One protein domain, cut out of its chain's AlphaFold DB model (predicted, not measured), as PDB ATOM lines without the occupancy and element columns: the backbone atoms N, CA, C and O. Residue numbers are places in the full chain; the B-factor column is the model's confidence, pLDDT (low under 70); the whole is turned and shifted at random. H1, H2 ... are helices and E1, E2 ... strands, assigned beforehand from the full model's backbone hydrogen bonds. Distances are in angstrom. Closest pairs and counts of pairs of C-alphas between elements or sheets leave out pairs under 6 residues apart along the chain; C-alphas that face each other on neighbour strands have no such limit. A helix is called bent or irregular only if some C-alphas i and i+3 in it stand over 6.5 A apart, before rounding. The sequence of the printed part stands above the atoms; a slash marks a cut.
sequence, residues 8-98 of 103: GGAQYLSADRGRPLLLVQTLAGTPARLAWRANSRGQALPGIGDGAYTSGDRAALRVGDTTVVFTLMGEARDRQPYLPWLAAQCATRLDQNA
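What this domain is: This is residues 8 to 98 of the 103 residues of an uncharacterized protein of Phytohabitans suffuscus (UniProt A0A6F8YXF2). A twisted sheet of five strands forms the core, with one helix packed on each of its faces: the long H2 along the strands on one face, the shorter H1 slantwise on the other. Both helices cover chiefly E5 and E4, while the edge strand E1 is left nearly bare. The printed part has 91 residues, with five named strands and two named helices in the order E1 E2 H1 E3 E4 E5 H2. The sheet's order is E1 - E2 - E5 - E4 - E3, all antiparallel, and the class is mixed, helices and strands. The whole is compact, with a radius of gyration of the C-alphas of 12.7 A, and its spans of 37 by 24 by 24 A make it only just elongated.

Where its parts are: E1, residues 8 to 13, begins at C-alpha 8 (9.294, -22.800, -17.312) and is 16.8 A long. E2, residues 20 to 27, measures 20.1 A. H1, residues 29 to 39, measures 15.7 A and begins at C-alpha 29 (4.911, -31.264, -25.585). E3, residues 51 to 55, E4, residues 58 to 63, and E5, residues 66 to 72, measure 13.8 A, 17.1 A and 19.8 A. H2, residues 74 to 98, measures 32.5 A and ends at C-alpha 98 (21.190, -28.098, -27.186). It has a kink of 85 degrees near residue 81 and is irregular, with C-alphas 78 and 81 7.8 A apart.

How they stand to each other: E1 and E2 form a hairpin, with N 10 and O 24 2.9 A apart, within hydrogen-bond range. E2 and E5 are antiparallel at 168 degrees, with N 25 and O 69 at 2.9 A. E3, E4 and E5 are a meander, each strand the antiparallel neighbour of the one before; N 60 and O 53 are 2.9 A apart, and N 70 and O 59 2.8 A. H1 is on the sheet at a height of 8.3 A, over E5 and E4, slantwise at 44 degrees to E5 on the local plane; its closest C-alphas to E5 are those of Ala 32 and Thr 67, 5.2 A. H2 is on the opposite face at a height of 6.9 A, along E4 at 5 degrees on the local plane; the C-alphas of Ala 59 and Leu 83, the closest of E4 and H2, are 6.1 A apart. H1 and H2 are apart. Every O i to N i+4 pair of H1 is within hydrogen-bond range, and 13 of 21 in H2.

The domain as a whole: The C-alphas of Asp 16 and Thr 30 are the two farthest apart, at 37.2 A. The printed part has no cut. The link from H1 to E3 is long, with 11 residues; within it residues 43 to 44 pair antiparallel with residues 53 to 54 of E3. The mean pLDDT of the printed part is 93.7, and no printed residue is under 70.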
ATOM      1  N   GLY A   8       8.367 -23.765 -17.898       83.88
ATOM      2  CA  GLY A   8       9.294 -22.800 -17.312       83.88
ATOM      3  C   GLY A   8       8.773 -21.393 -17.573       83.88
ATOM      4  O   GLY A   8       8.335 -21.103 -18.685       83.88
ATOM      5  N   GLY A   9       8.798 -20.518 -16.574       90.50
ATOM      6  CA  GLY A   9       8.367 -19.132 -16.716       90.50
ATOM      7  C   GLY A   9       9.324 -18.193 -15.999       90.50
ATOM      8  O   GLY A   9       9.684 -18.451 -14.855       90.50
ATOM      9  N   ALA A  10       9.716 -17.109 -16.657       93.06
ATOM     10  CA  ALA A  10      10.454 -16.019 -16.036       93.06
ATOM     11  C   ALA A  10       9.733 -14.704 -16.315       93.06
ATOM     12  O   ALA A  10       9.399 -14.399 -17.462       93.06
ATOM     13  N   GLN A  11       9.500 -13.928 -15.261       95.06
ATOM     14  CA  GLN A  11       8.941 -12.590 -15.359       95.06
ATOM     15  C   GLN A  11      10.023 -11.574 -15.007       95.06
ATOM     16  O   GLN A  11      10.669 -11.678 -13.966       95.06
ATOM     17  N   TYR A  12      10.204 -10.591 -15.877       94.81
ATOM     18  CA  TYR A  12      11.129  -9.487 -15.683       94.81
ATOM     19  C   TYR A  12      10.343  -8.260 -15.255       94.81
ATOM     20  O   TYR A  12       9.301  -7.934 -15.840       94.81
ATOM     21  N   LEU A  13      10.848  -7.605 -14.216       95.69
ATOM     22  CA  LEU A  13      10.213  -6.467 -13.576       95.69
ATOM     23  C   LEU A  13      11.018  -5.190 -13.818       95.69
ATOM     24  O   LEU A  13      12.234  -5.243 -14.006       95.69
ATOM     25  N   SER A  14      10.345  -4.043 -13.784       94.12
ATOM     26  CA  SER A  14      11.003  -2.742 -13.775       94.12
ATOM     27  C   SER A  14      11.820  -2.570 -12.490       94.12
ATOM     28  O   SER A  14      11.393  -2.982 -11.409       94.12
ATOM     29  N   ALA A  15      12.999  -1.958 -12.604       90.75
ATOM     30  CA  ALA A  15      13.897  -1.763 -11.465       90.75
ATOM     31  C   ALA A  15      13.350  -0.756 -10.437       90.75
ATOM     32  O   ALA A  15      13.690  -0.832  -9.262       90.75
ATOM     33  N   ASP A  16      12.510   0.184 -10.874       89.38
ATOM     34  CA  ASP A  16      12.008   1.289 -10.054       89.38
ATOM     35  C   ASP A  16      10.818   0.892  -9.163       89.38
ATOM     36  O   ASP A  16      10.743   1.278  -7.999       89.38
ATOM     37  N   ARG A  17       9.861   0.144  -9.721       87.25
ATOM     38  CA  ARG A  17       8.528  -0.096  -9.140       87.25
ATOM     39  C   ARG A  17       8.109  -1.562  -9.177       87.25
ATOM     40  O   ARG A  17       6.974  -1.867  -8.816       87.25
ATOM     41  N   GLY A  18       8.974  -2.463  -9.644       91.12
ATOM     42  CA  GLY A  18       8.678  -3.893  -9.713       91.12
ATOM     43  C   GLY A  18       7.542  -4.240 -10.681       91.12
ATOM     44  O   GLY A  18       6.853  -5.240 -10.489       91.12
ATOM     45  N   ARG A  19       7.293  -3.412 -11.703       94.38
ATOM     46  CA  ARG A  19       6.170  -3.621 -12.631       94.38
ATOM     47  C   ARG A  19       6.505  -4.694 -13.667       94.38
ATOM     48  O   ARG A  19       7.627  -4.690 -14.160       94.38
ATOM     49  N   PRO A  20       5.567  -5.579 -14.054       95.00
ATOM     50  CA  PRO A  20       5.804  -6.557 -15.114       95.00
ATOM     51  C   PRO A  20       6.159  -5.872 -16.435       95.00
ATOM     52  O   PRO A  20       5.359  -5.084 -16.939       95.00
ATOM     53  N   LEU A  21       7.309  -6.218 -17.013       96.19
ATOM     54  CA  LEU A  21       7.741  -5.728 -18.327       96.19
ATOM     55  C   LEU A  21       7.750  -6.839 -19.373       96.19
ATOM     56  O   LEU A  21       7.344  -6.632 -20.513       96.19
ATOM     57  N   LEU A  22       8.192  -8.034 -18.996       96.81
ATOM     58  CA  LEU A  22       8.309  -9.153 -19.919       96.81
ATOM     59  C   LEU A  22       7.991 -10.451 -19.198       96.81
ATOM     60  O   LEU A  22       8.552 -10.737 -18.143       96.81
ATOM     61  N   LEU A  23       7.137 -11.262 -19.808       96.31
ATOM     62  CA  LEU A  23       6.955 -12.659 -19.449       96.31
ATOM     63  C   LEU A  23       7.583 -13.530 -20.540       96.31
ATOM     64  O   LEU A  23       7.254 -13.384 -21.717       96.31
ATOM     65  N   VAL A  24       8.465 -14.442 -20.138       95.81
ATOM     66  CA  VAL A  24       9.057 -15.469 -20.997       95.81
ATOM     67  C   VAL A  24       8.559 -16.823 -20.530       95.81
ATOM     68  O   VAL A  24       8.742 -17.179 -19.368       95.81
ATOM     69  N   GLN A  25       7.930 -17.578 -21.424       94.75
ATOM     70  CA  GLN A  25       7.417 -18.915 -21.137       94.75
ATOM     71  C   GLN A  25       8.088 -19.925 -22.053       94.75
ATOM     72  O   GLN A  25       8.079 -19.752 -23.268       94.75
ATOM     73  N   THR A  26       8.635 -20.985 -21.475       94.06
ATOM     74  CA  THR A  26       9.216 -22.120 -22.188       94.06
ATOM     75  C   THR A  26       8.297 -23.316 -22.015       94.06
ATOM     76  O   THR A  26       7.987 -23.715 -20.892       94.06
ATOM     77  N   LEU A  27       7.846 -23.864 -23.138       94.00
ATOM     78  CA  LEU A  27       6.851 -24.922 -23.204       94.00
ATOM     79  C   LEU A  27       7.422 -26.106 -23.985       94.00
ATOM     80  O   LEU A  27       8.055 -25.901 -25.021       94.00
ATOM     81  N   ALA A  28       7.105 -27.325 -23.553       90.94
ATOM     82  CA  ALA A  28       7.341 -28.561 -24.305       90.94
ATOM     83  C   ALA A  28       6.045 -29.377 -24.468       90.94
ATOM     84  O   ALA A  28       5.057 -29.146 -23.760       90.94
ATOM     85  N   GLY A  29       6.025 -30.335 -25.400       90.12
ATOM     86  CA  GLY A  29       4.911 -31.264 -25.585       90.12
ATOM     87  C   GLY A  29       3.587 -30.611 -26.012       90.12
ATOM     88  O   GLY A  29       3.522 -29.739 -26.880       90.12
ATOM     89  N   THR A  30       2.466 -31.065 -25.443       90.56
ATOM     90  CA  THR A  30       1.125 -30.590 -25.841       90.56
ATOM     91  C   THR A  30       0.909 -29.083 -25.628       90.56
ATOM     92  O   THR A  30       0.450 -28.441 -26.576       90.56
ATOM     93  N   PRO A  31       1.271 -28.485 -24.473       89.62
ATOM     94  CA  PRO A  31       1.203 -27.033 -24.290       89.62
ATOM     95  C   PRO A  31       1.992 -26.251 -25.348       89.62
ATOM     96  O   PRO A  31       1.483 -25.262 -25.876       89.62
ATOM     97  N   ALA A  32       3.184 -26.728 -25.728       92.88
ATOM     98  CA  ALA A  32       3.996 -26.108 -26.774       92.88
ATOM     99  C   ALA A  32       3.276 -26.089 -28.126       92.88
ATOM    100  O   ALA A  32       3.192 -25.050 -28.774       92.88
ATOM    101  N   ARG A  33       2.670 -27.214 -28.530       92.50
ATOM    102  CA  ARG A  33       1.919 -27.305 -29.796       92.50
ATOM    103  C   ARG A  33       0.716 -26.364 -29.838       92.50
ATOM    104  O   ARG A  33       0.441 -25.783 -30.887       92.50
ATOM    105  N   LEU A  34       0.000 -26.217 -28.723       92.00
ATOM    106  CA  LEU A  34      -1.131 -25.291 -28.627       92.00
ATOM    107  C   LEU A  34      -0.666 -23.836 -28.705       92.00
ATOM    108  O   LEU A  34      -1.210 -23.066 -29.496       92.00
ATOM    109  N   ALA A  35       0.375 -23.476 -27.950       91.81
ATOM    110  CA  ALA A  35       0.960 -22.142 -27.999       91.81
ATOM    111  C   ALA A  35       1.498 -21.807 -29.396       91.81
ATOM    112  O   ALA A  35       1.248 -20.715 -29.903       91.81
ATOM    113  N   TRP A  36       2.166 -22.755 -30.053       94.75
ATOM    114  CA  TRP A  36       2.652 -22.591 -31.418       94.75
ATOM    115  C   TRP A  36       1.513 -22.278 -32.388       94.75
ATOM    116  O   TRP A  36       1.560 -21.264 -33.078       94.75
ATOM    117  N   ARG A  37       0.442 -23.081 -32.375       93.62
ATOM    118  CA  ARG A  37      -0.746 -22.853 -33.219       93.62
ATOM    119  C   ARG A  37      -1.423 -21.508 -32.955       93.62
ATOM    120  O   ARG A  37      -1.963 -20.907 -33.878       93.62
ATOM    121  N   ALA A  38      -1.432 -21.048 -31.703       91.94
ATOM    122  CA  ALA A  38      -2.013 -19.757 -31.348       91.94
ATOM    123  C   ALA A  38      -1.188 -18.582 -31.898       91.94
ATOM    124  O   ALA A  38      -1.764 -17.604 -32.367       91.94
ATOM    125  N   ASN A  39       0.145 -18.688 -31.875       93.75
ATOM    126  CA  ASN A  39       1.045 -17.614 -32.302       93.75
ATOM    127  C   ASN A  39       1.391 -17.655 -33.798       93.75
ATOM    128  O   ASN A  39       1.724 -16.618 -34.364       93.75
ATOM    129  N   SER A  40       1.244 -18.802 -34.470       93.12
ATOM    130  CA  SER A  40       1.549 -18.957 -35.902       93.12
ATOM    131  C   SER A  40       0.616 -18.191 -36.844       93.12
ATOM    132  O   SER A  40       0.786 -18.238 -38.056       93.12
ATOM    133  N   ARG A  41      -0.392 -17.506 -36.296       91.75
ATOM    134  CA  ARG A  41      -1.266 -16.571 -37.020       91.75
ATOM    135  C   ARG A  41      -0.672 -15.161 -37.126       91.75
ATOM    136  O   ARG A  41      -1.263 -14.311 -37.781       91.75
ATOM    137  N   GLY A  42       0.431 -14.898 -36.426       93.44
ATOM    138  CA  GLY A  42       1.145 -13.628 -36.470       93.44
ATOM    139  C   GLY A  42       2.002 -13.449 -37.725       93.44
ATOM    140  O   GLY A  42       2.033 -14.298 -38.615       93.44
ATOM    141  N   GLN A  43       2.742 -12.345 -37.768       96.62
ATOM    142  CA  GLN A  43       3.731 -12.072 -38.803       96.62
ATOM    143  C   GLN A  43       4.919 -13.025 -38.646       96.62
ATOM    144  O   GLN A  43       5.529 -13.086 -37.581       96.62
ATOM    145  N   ALA A  44       5.263 -13.759 -39.705       97.00
ATOM    146  CA  ALA A  44       6.411 -14.659 -39.691       97.00
ATOM    147  C   ALA A  44       7.736 -13.882 -39.623       97.00
ATOM    148  O   ALA A  44       7.902 -12.854 -40.285       97.00
ATOM    149  N   LEU A  45       8.683 -14.418 -38.853       96.25
ATOM    150  CA  LEU A  45      10.054 -13.935 -38.733       96.25
ATOM    151  C   LEU A  45      11.012 -14.978 -39.340       96.25
ATOM    152  O   LEU A  45      11.363 -15.952 -38.667       96.25
ATOM    153  N   PRO A  46      11.401 -14.831 -40.619       94.62
ATOM    154  CA  PRO A  46      12.253 -15.808 -41.286       94.62
ATOM    155  C   PRO A  46      13.664 -15.834 -40.684       94.62
ATOM    156  O   PRO A  46      14.192 -14.807 -40.263       94.62
ATOM    157  N   GLY A  47      14.283 -17.016 -40.671       94.88
ATOM    158  CA  GLY A  47      15.673 -17.195 -40.231       94.88
ATOM    159  C   GLY A  47      15.888 -17.276 -38.715       94.88
ATOM    160  O   GLY A  47      17.031 -17.210 -38.273       94.88
ATOM    161  N   ILE A  48      14.828 -17.418 -37.910       95.81
ATOM    162  CA  ILE A  48      14.923 -17.551 -36.447       95.81
ATOM    163  C   ILE A  48      14.439 -18.935 -36.002       95.81
ATOM    164  O   ILE A  48      13.246 -19.234 -36.084       95.81
ATOM    165  N   GLY A  49      15.358 -19.742 -35.462       93.31
ATOM    166  CA  GLY A  49      15.072 -21.105 -34.999       93.31
ATOM    167  C   GLY A  49      14.483 -21.988 -36.105       93.31
ATOM    168  O   GLY A  49      14.761 -21.784 -37.284       93.31
ATOM    169  N   ASP A  50      13.610 -22.920 -35.724       94.56
ATOM    170  CA  ASP A  50      12.790 -23.698 -36.670       94.56
ATOM    171  C   ASP A  50      11.579 -22.899 -37.179       94.56
ATOM    172  O   ASP A  50      10.837 -23.330 -38.062       94.56
ATOM    173  N   GLY A  51      11.350 -21.732 -36.584       96.75
ATOM    174  CA  GLY A  51      10.328 -20.780 -36.964       96.75
ATOM    175  C   GLY A  51      10.048 -19.801 -35.834       96.75
ATOM    176  O   GLY A  51      10.132 -20.141 -34.649       96.75
ATOM    177  N   ALA A  52       9.627 -18.596 -36.203       97.81
ATOM    178  CA  ALA A  52       9.196 -17.587 -35.255       97.81
ATOM    179  C   ALA A  52       8.109 -16.682 -35.838       97.81
ATOM    180  O   ALA A  52       7.989 -16.519 -37.054       97.81
ATOM    181  N   TYR A  53       7.325 -16.090 -34.942       98.12
ATOM    182  CA  TYR A  53       6.229 -15.185 -35.261       98.12
ATOM    183  C   TYR A  53       6.174 -14.022 -34.275       98.12
ATOM    184  O   TYR A  53       6.488 -14.190 -33.095       98.12
ATOM    185  N   THR A  54       5.688 -12.871 -34.729       96.88
ATOM    186  CA  THR A  54       5.258 -11.749 -33.884       96.88
ATOM    187  C   THR A  54       3.764 -11.500 -34.030       96.88
ATOM    188  O   THR A  54       3.188 -11.633 -35.106       96.88
ATOM    189  N   SER A  55       3.105 -11.126 -32.939       93.62
ATOM    190  CA  SER A  55       1.687 -10.772 -32.933       93.62
ATOM    191  C   SER A  55       1.420  -9.766 -31.820       93.62
ATOM    192  O   SER A  55       1.404 -10.128 -30.642       93.62
ATOM    193  N   GLY A  56       1.256  -8.490 -32.187       93.44
ATOM    194  CA  GLY A  56       1.149  -7.404 -31.211       93.44
ATOM    195  C   GLY A  56       2.319  -7.443 -30.224       93.44
ATOM    196  O   GLY A  56       3.462  -7.664 -30.621       93.44
ATOM    197  N   ASP A  57       2.010  -7.356 -28.937       96.56
ATOM    198  CA  ASP A  57       2.970  -7.360 -27.824       96.56
ATOM    199  C   ASP A  57       3.660  -8.717 -27.572       96.56
ATOM    200  O   ASP A  57       4.275  -8.921 -26.524       96.56
ATOM    201  N   ARG A  58       3.530  -9.684 -28.488       96.38
ATOM    202  CA  ARG A  58       4.053 -11.041 -28.324       96.38
ATOM    203  C   ARG A  58       4.959 -11.463 -29.461       96.38
ATOM    204  O   ARG A  58       4.748 -11.110 -30.620       96.38
ATOM    205  N   ALA A  59       5.920 -12.308 -29.119       97.56
ATOM    206  CA  ALA A  59       6.633 -13.127 -30.082       97.56
ATOM    207  C   ALA A  59       6.654 -14.574 -29.615       97.56
ATOM    208  O   ALA A  59       6.671 -14.850 -28.418       97.56
ATOM    209  N   ALA A  60       6.676 -15.500 -30.560       97.38
ATOM    210  CA  ALA A  60       6.910 -16.904 -30.285       97.38
ATOM    211  C   ALA A  60       7.998 -17.425 -31.213       97.38
ATOM    212  O   ALA A  60       8.042 -17.046 -32.380       97.38
ATOM    213  N   LEU A  61       8.845 -18.312 -30.709       97.38
ATOM    214  CA  LEU A  61       9.808 -19.056 -31.515       97.38
ATOM    215  C   LEU A  61       9.761 -20.531 -31.152       97.38
ATOM    216  O   LEU A  61       9.351 -20.904 -30.047       97.38
ATOM    217  N   ARG A  62      10.227 -21.357 -32.078       95.56
ATOM    218  CA  ARG A  62      10.361 -22.792 -31.893       95.56
ATOM    219  C   ARG A  62      11.787 -23.247 -32.180       95.56
ATOM    220  O   ARG A  62      12.380 -22.825 -33.167       95.56
ATOM    221  N   VAL A  63      12.306 -24.108 -31.308       93.44
ATOM    222  CA  VAL A  63      13.558 -24.854 -31.499       93.44
ATOM    223  C   VAL A  63      13.328 -26.280 -30.987       93.44
ATOM    224  O   VAL A  63      13.061 -26.495 -29.801       93.44
ATOM    225  N   GLY A  64      13.361 -27.260 -31.885       90.25
ATOM    226  CA  GLY A  64      12.975 -28.645 -31.640       90.25
ATOM    227  C   GLY A  64      11.526 -28.784 -31.152       90.25
ATOM    228  O   GLY A  64      10.565 -28.310 -31.772       90.25
ATOM    229  N   ASP A  65      11.356 -29.453 -30.008       88.50
ATOM    230  CA  ASP A  65      10.053 -29.586 -29.330       88.50
ATOM    231  C   ASP A  65       9.746 -28.422 -28.368       88.50
ATOM    232  O   ASP A  65       8.683 -28.373 -27.751       88.50
ATOM    233  N   THR A  66      10.659 -27.455 -28.247       91.75
ATOM    234  CA  THR A  66      10.486 -26.318 -27.342       91.75
ATOM    235  C   THR A  66       9.848 -25.146 -28.073       91.75
ATOM    236  O   THR A  66      10.340 -24.697 -29.107       91.75
ATOM    237  N   THR A  67       8.763 -24.614 -27.513       95.38
ATOM    238  CA  THR A  67       8.190 -23.322 -27.914       95.38
ATOM    239  C   THR A  67       8.464 -22.300 -26.823       95.38
ATOM    240  O   THR A  67       8.135 -22.540 -25.660       95.38
ATOM    241  N   VAL A  68       9.044 -21.160 -27.192       96.06
ATOM    242  CA  VAL A  68       9.226 -20.023 -26.286       96.06
ATOM    243  C   VAL A  68       8.290 -18.901 -26.693       96.06
ATOM    244  O   VAL A  68       8.238 -18.542 -27.866       96.06
ATOM    245  N   VAL A  69       7.558 -18.351 -25.727       96.44
ATOM    246  CA  VAL A  69       6.665 -17.205 -25.918       96.44
ATOM    247  C   VAL A  69       7.162 -16.035 -25.078       96.44
ATOM    248  O   VAL A  69       7.354 -16.164 -23.871       96.44
ATOM    249  N   PHE A  70       7.335 -14.891 -25.726       96.88
ATOM    250  CA  PHE A  70       7.609 -13.592 -25.127       96.88
ATOM    251  C   PHE A  70       6.315 -12.793 -25.118       96.88
ATOM    252  O   PHE A  70       5.641 -12.705 -26.143       96.88
ATOM    253  N   THR A  71       5.972 -12.200 -23.982       97.19
ATOM    254  CA  THR A  71       4.861 -11.250 -23.873       97.19
ATOM    255  C   THR A  71       5.353  -9.986 -23.194       97.19
ATOM    256  O   THR A  71       5.721 -10.023 -22.020       97.19
ATOM    257  N   LEU A  72       5.347  -8.874 -23.925       97.69
ATOM    258  CA  LEU A  72       5.576  -7.548 -23.368       97.69
ATOM    259  C   LEU A  72       4.359  -7.120 -22.546       97.69
ATOM    260  O   LEU A  72       3.205  -7.375 -22.901       97.69
ATOM    261  N   MET A  73       4.625  -6.486 -21.413       96.19
ATOM    262  CA  MET A  73       3.625  -6.089 -20.430       96.19
ATOM    263  C   MET A  73       3.829  -4.629 -20.026       96.19
ATOM    264  O   MET A  73       4.933  -4.098 -20.116       96.19
ATOM    265  N   GLY A  74       2.747  -3.980 -19.586       94.62
ATOM    266  CA  GLY A  74       2.788  -2.595 -19.119       94.62
ATOM    267  C   GLY A  74       3.458  -1.646 -20.116       94.62
ATOM    268  O   GLY A  74       3.161  -1.674 -21.307       94.62
ATOM    269  N   GLU A  75       4.386  -0.840 -19.612       93.56
ATOM    270  CA  GLU A  75       5.158   0.144 -20.384       93.56
ATOM    271  C   GLU A  75       6.143  -0.474 -21.390       93.56
ATOM    272  O   GLU A  75       6.622   0.209 -22.290       93.56
ATOM    273  N   ALA A  76       6.445  -1.772 -21.290       94.75
ATOM    274  CA  ALA A  76       7.334  -2.426 -22.246       94.75
ATOM    275  C   ALA A  76       6.655  -2.717 -23.590       94.75
ATOM    276  O   ALA A  76       7.350  -3.078 -24.535       94.75
ATOM    277  N   ARG A  77       5.329  -2.565 -23.704       95.81
ATOM    278  CA  ARG A  77       4.595  -2.779 -24.965       95.81
ATOM    279  C   ARG A  77       5.098  -1.874 -26.093       95.81
ATOM    280  O   ARG A  77       5.276  -2.346 -27.211       95.81
ATOM    281  N   ASP A  78       5.515  -0.650 -25.774       94.75
ATOM    282  CA  ASP A  78       6.128   0.286 -26.733       94.75
ATOM    283  C   ASP A  78       7.485  -0.206 -27.280       94.75
ATOM    284  O   ASP A  78       8.056   0.368 -28.207       94.75
ATOM    285  N   ARG A  79       8.027  -1.296 -26.720       95.31
ATOM    286  CA  ARG A  79       9.258  -1.959 -27.169       95.31
ATOM    287  C   ARG A  79       8.994  -3.132 -28.112       95.31
ATOM    288  O   ARG A  79       9.933  -3.859 -28.432       95.31
ATOM    289  N   GLN A  80       7.767  -3.289 -28.615       95.81
ATOM    290  CA  GLN A  80       7.401  -4.291 -29.621       95.81
ATOM    291  C   GLN A  80       8.402  -4.410 -30.793       95.81
ATOM    292  O   GLN A  80       8.722  -5.547 -31.156       95.81
ATOM    293  N   PRO A  81       8.973  -3.318 -31.352       96.38
ATOM    294  CA  PRO A  81       9.943  -3.424 -32.448       96.38
ATOM    295  C   PRO A  81      11.204  -4.244 -32.121       96.38
ATOM    296  O   PRO A  81      11.879  -4.712 -33.033       96.38
ATOM    297  N   TYR A  82      11.517  -4.457 -30.837       96.06
ATOM    298  CA  TYR A  82      12.668  -5.250 -30.391       96.06
ATOM    299  C   TYR A  82      12.367  -6.746 -30.229       96.06
ATOM    300  O   TYR A  82      13.288  -7.537 -30.016       96.06
ATOM    301  N   LEU A  83      11.105  -7.168 -30.349       96.00
ATOM    302  CA  LEU A  83      10.724  -8.576 -30.226       96.00
ATOM    303  C   LEU A  83      11.428  -9.509 -31.229       96.00
ATOM    304  O   LEU A  83      11.876 -10.572 -30.795       96.00
ATOM    305  N   PRO A  84      11.595  -9.153 -32.522       96.19
ATOM    306  CA  PRO A  84      12.350  -9.988 -33.455       96.19
ATOM    307  C   PRO A  84      13.799 -10.206 -33.014       96.19
ATOM    308  O   PRO A  84      14.299 -11.329 -33.057       96.19
ATOM    309  N   TRP A  85      14.458  -9.150 -32.527       96.00
ATOM    310  CA  TRP A  85      15.820  -9.243 -32.004       96.00
ATOM    311  C   TRP A  85      15.884 -10.162 -30.779       96.00
ATOM    312  O   TRP A  85      16.740 -11.043 -30.714       96.00
ATOM    313  N   LEU A  86      14.945 -10.023 -29.838       95.38
ATOM    314  CA  LEU A  86      14.880 -10.875 -28.648       95.38
ATOM    315  C   LEU A  86      14.656 -12.352 -29.015       95.38
ATOM    316  O   LEU A  86      15.299 -13.235 -28.443       95.38
ATOM    317  N   ALA A  87      13.791 -12.619 -29.997       96.19
ATOM    318  CA  ALA A  87      13.547 -13.966 -30.499       96.19
ATOM    319  C   ALA A  87      14.810 -14.568 -31.138       96.19
ATOM    320  O   ALA A  87      15.185 -15.689 -30.799       96.19
ATOM    321  N   ALA A  88      15.520 -13.813 -31.983       96.62
ATOM    322  CA  ALA A  88      16.786 -14.251 -32.577       96.62
ATOM    323  C   ALA A  88      17.826 -14.598 -31.499       96.62
ATOM    324  O   ALA A  88      18.416 -15.677 -31.507       96.62
ATOM    325  N   GLN A  89      17.979 -13.720 -30.508       96.12
ATOM    326  CA  GLN A  89      18.893 -13.916 -29.385       96.12
ATOM    327  C   GLN A  89      18.546 -15.147 -28.536       96.12
ATOM    328  O   GLN A  89      19.435 -15.823 -28.013       96.12
ATOM    329  N   CYS A  90      17.263 -15.446 -28.355       95.12
ATOM    330  CA  CYS A  90      16.844 -16.645 -27.641       95.12
ATOM    331  C   CYS A  90      17.097 -17.915 -28.462       95.12
ATOM    332  O   CYS A  90      17.619 -18.882 -27.908       95.12
ATOM    333  N   ALA A  91      16.816 -17.894 -29.769       95.31
ATOM    334  CA  ALA A  91      17.080 -19.025 -30.655       95.31
ATOM    335  C   ALA A  91      18.565 -19.421 -30.643       95.31
ATOM    336  O   ALA A  91      18.873 -20.593 -30.434       95.31
ATOM    337  N   THR A  92      19.483 -18.451 -30.745       94.31
ATOM    338  CA  THR A  92      20.931 -18.706 -30.656       94.31
ATOM    339  C   THR A  92      21.323 -19.387 -29.341       94.31
ATOM    340  O   THR A  92      22.082 -20.351 -29.350       94.31
ATOM    341  N   ARG A  93      20.782 -18.936 -28.201       91.56
ATOM    342  CA  ARG A  93      21.099 -19.532 -26.890       91.56
ATOM    343  C   ARG A  93      20.522 -20.937 -26.722       91.56
ATOM    344  O   ARG A  93      21.157 -21.786 -26.101       91.56
ATOM    345  N   LEU A  94      19.318 -21.187 -27.239       89.50
ATOM    346  CA  LEU A  94      18.704 -22.516 -27.184       89.50
ATOM    347  C   LEU A  94      19.478 -23.528 -28.027       89.50
ATOM    348  O   LEU A  94      19.696 -24.643 -27.562       89.50
ATOM    349  N   ASP A  95      19.928 -23.128 -29.215       87.19
ATOM    350  CA  ASP A  95      20.751 -23.973 -30.081       87.19
ATOM    351  C   ASP A  95      22.101 -24.311 -29.421       87.19
ATOM    352  O   ASP A  95      22.454 -25.482 -29.286       87.19
ATOM    353  N   GLN A  96      22.797 -23.311 -28.871       86.19
ATOM    354  CA  GLN A  96      24.047 -23.517 -28.122       86.19
ATOM    355  C   GLN A  96      23.870 -24.470 -26.928       86.19
ATOM    356  O   GLN A  96      24.673 -25.384 -26.731       86.19
ATOM    357  N   ASN A  97      22.795 -24.304 -26.151       79.75
ATOM    358  CA  ASN A  97      22.489 -25.193 -25.028       79.75
ATOM    359  C   ASN A  97      22.154 -26.620 -25.481       79.75
ATOM    360  O   ASN A  97      22.499 -27.580 -24.792       79.75
ATOM    361  N   ALA A  98      21.485 -26.783 -26.624       74.19
ATOM    362  CA  ALA A  98      21.190 -28.098 -27.186       74.19
ATOM    363  C   ALA A  98      22.465 -28.813 -27.661       74.19
ATOM    364  O   ALA A  98      22.579 -30.030 -27.510       74.19
TER     365      ALA A  98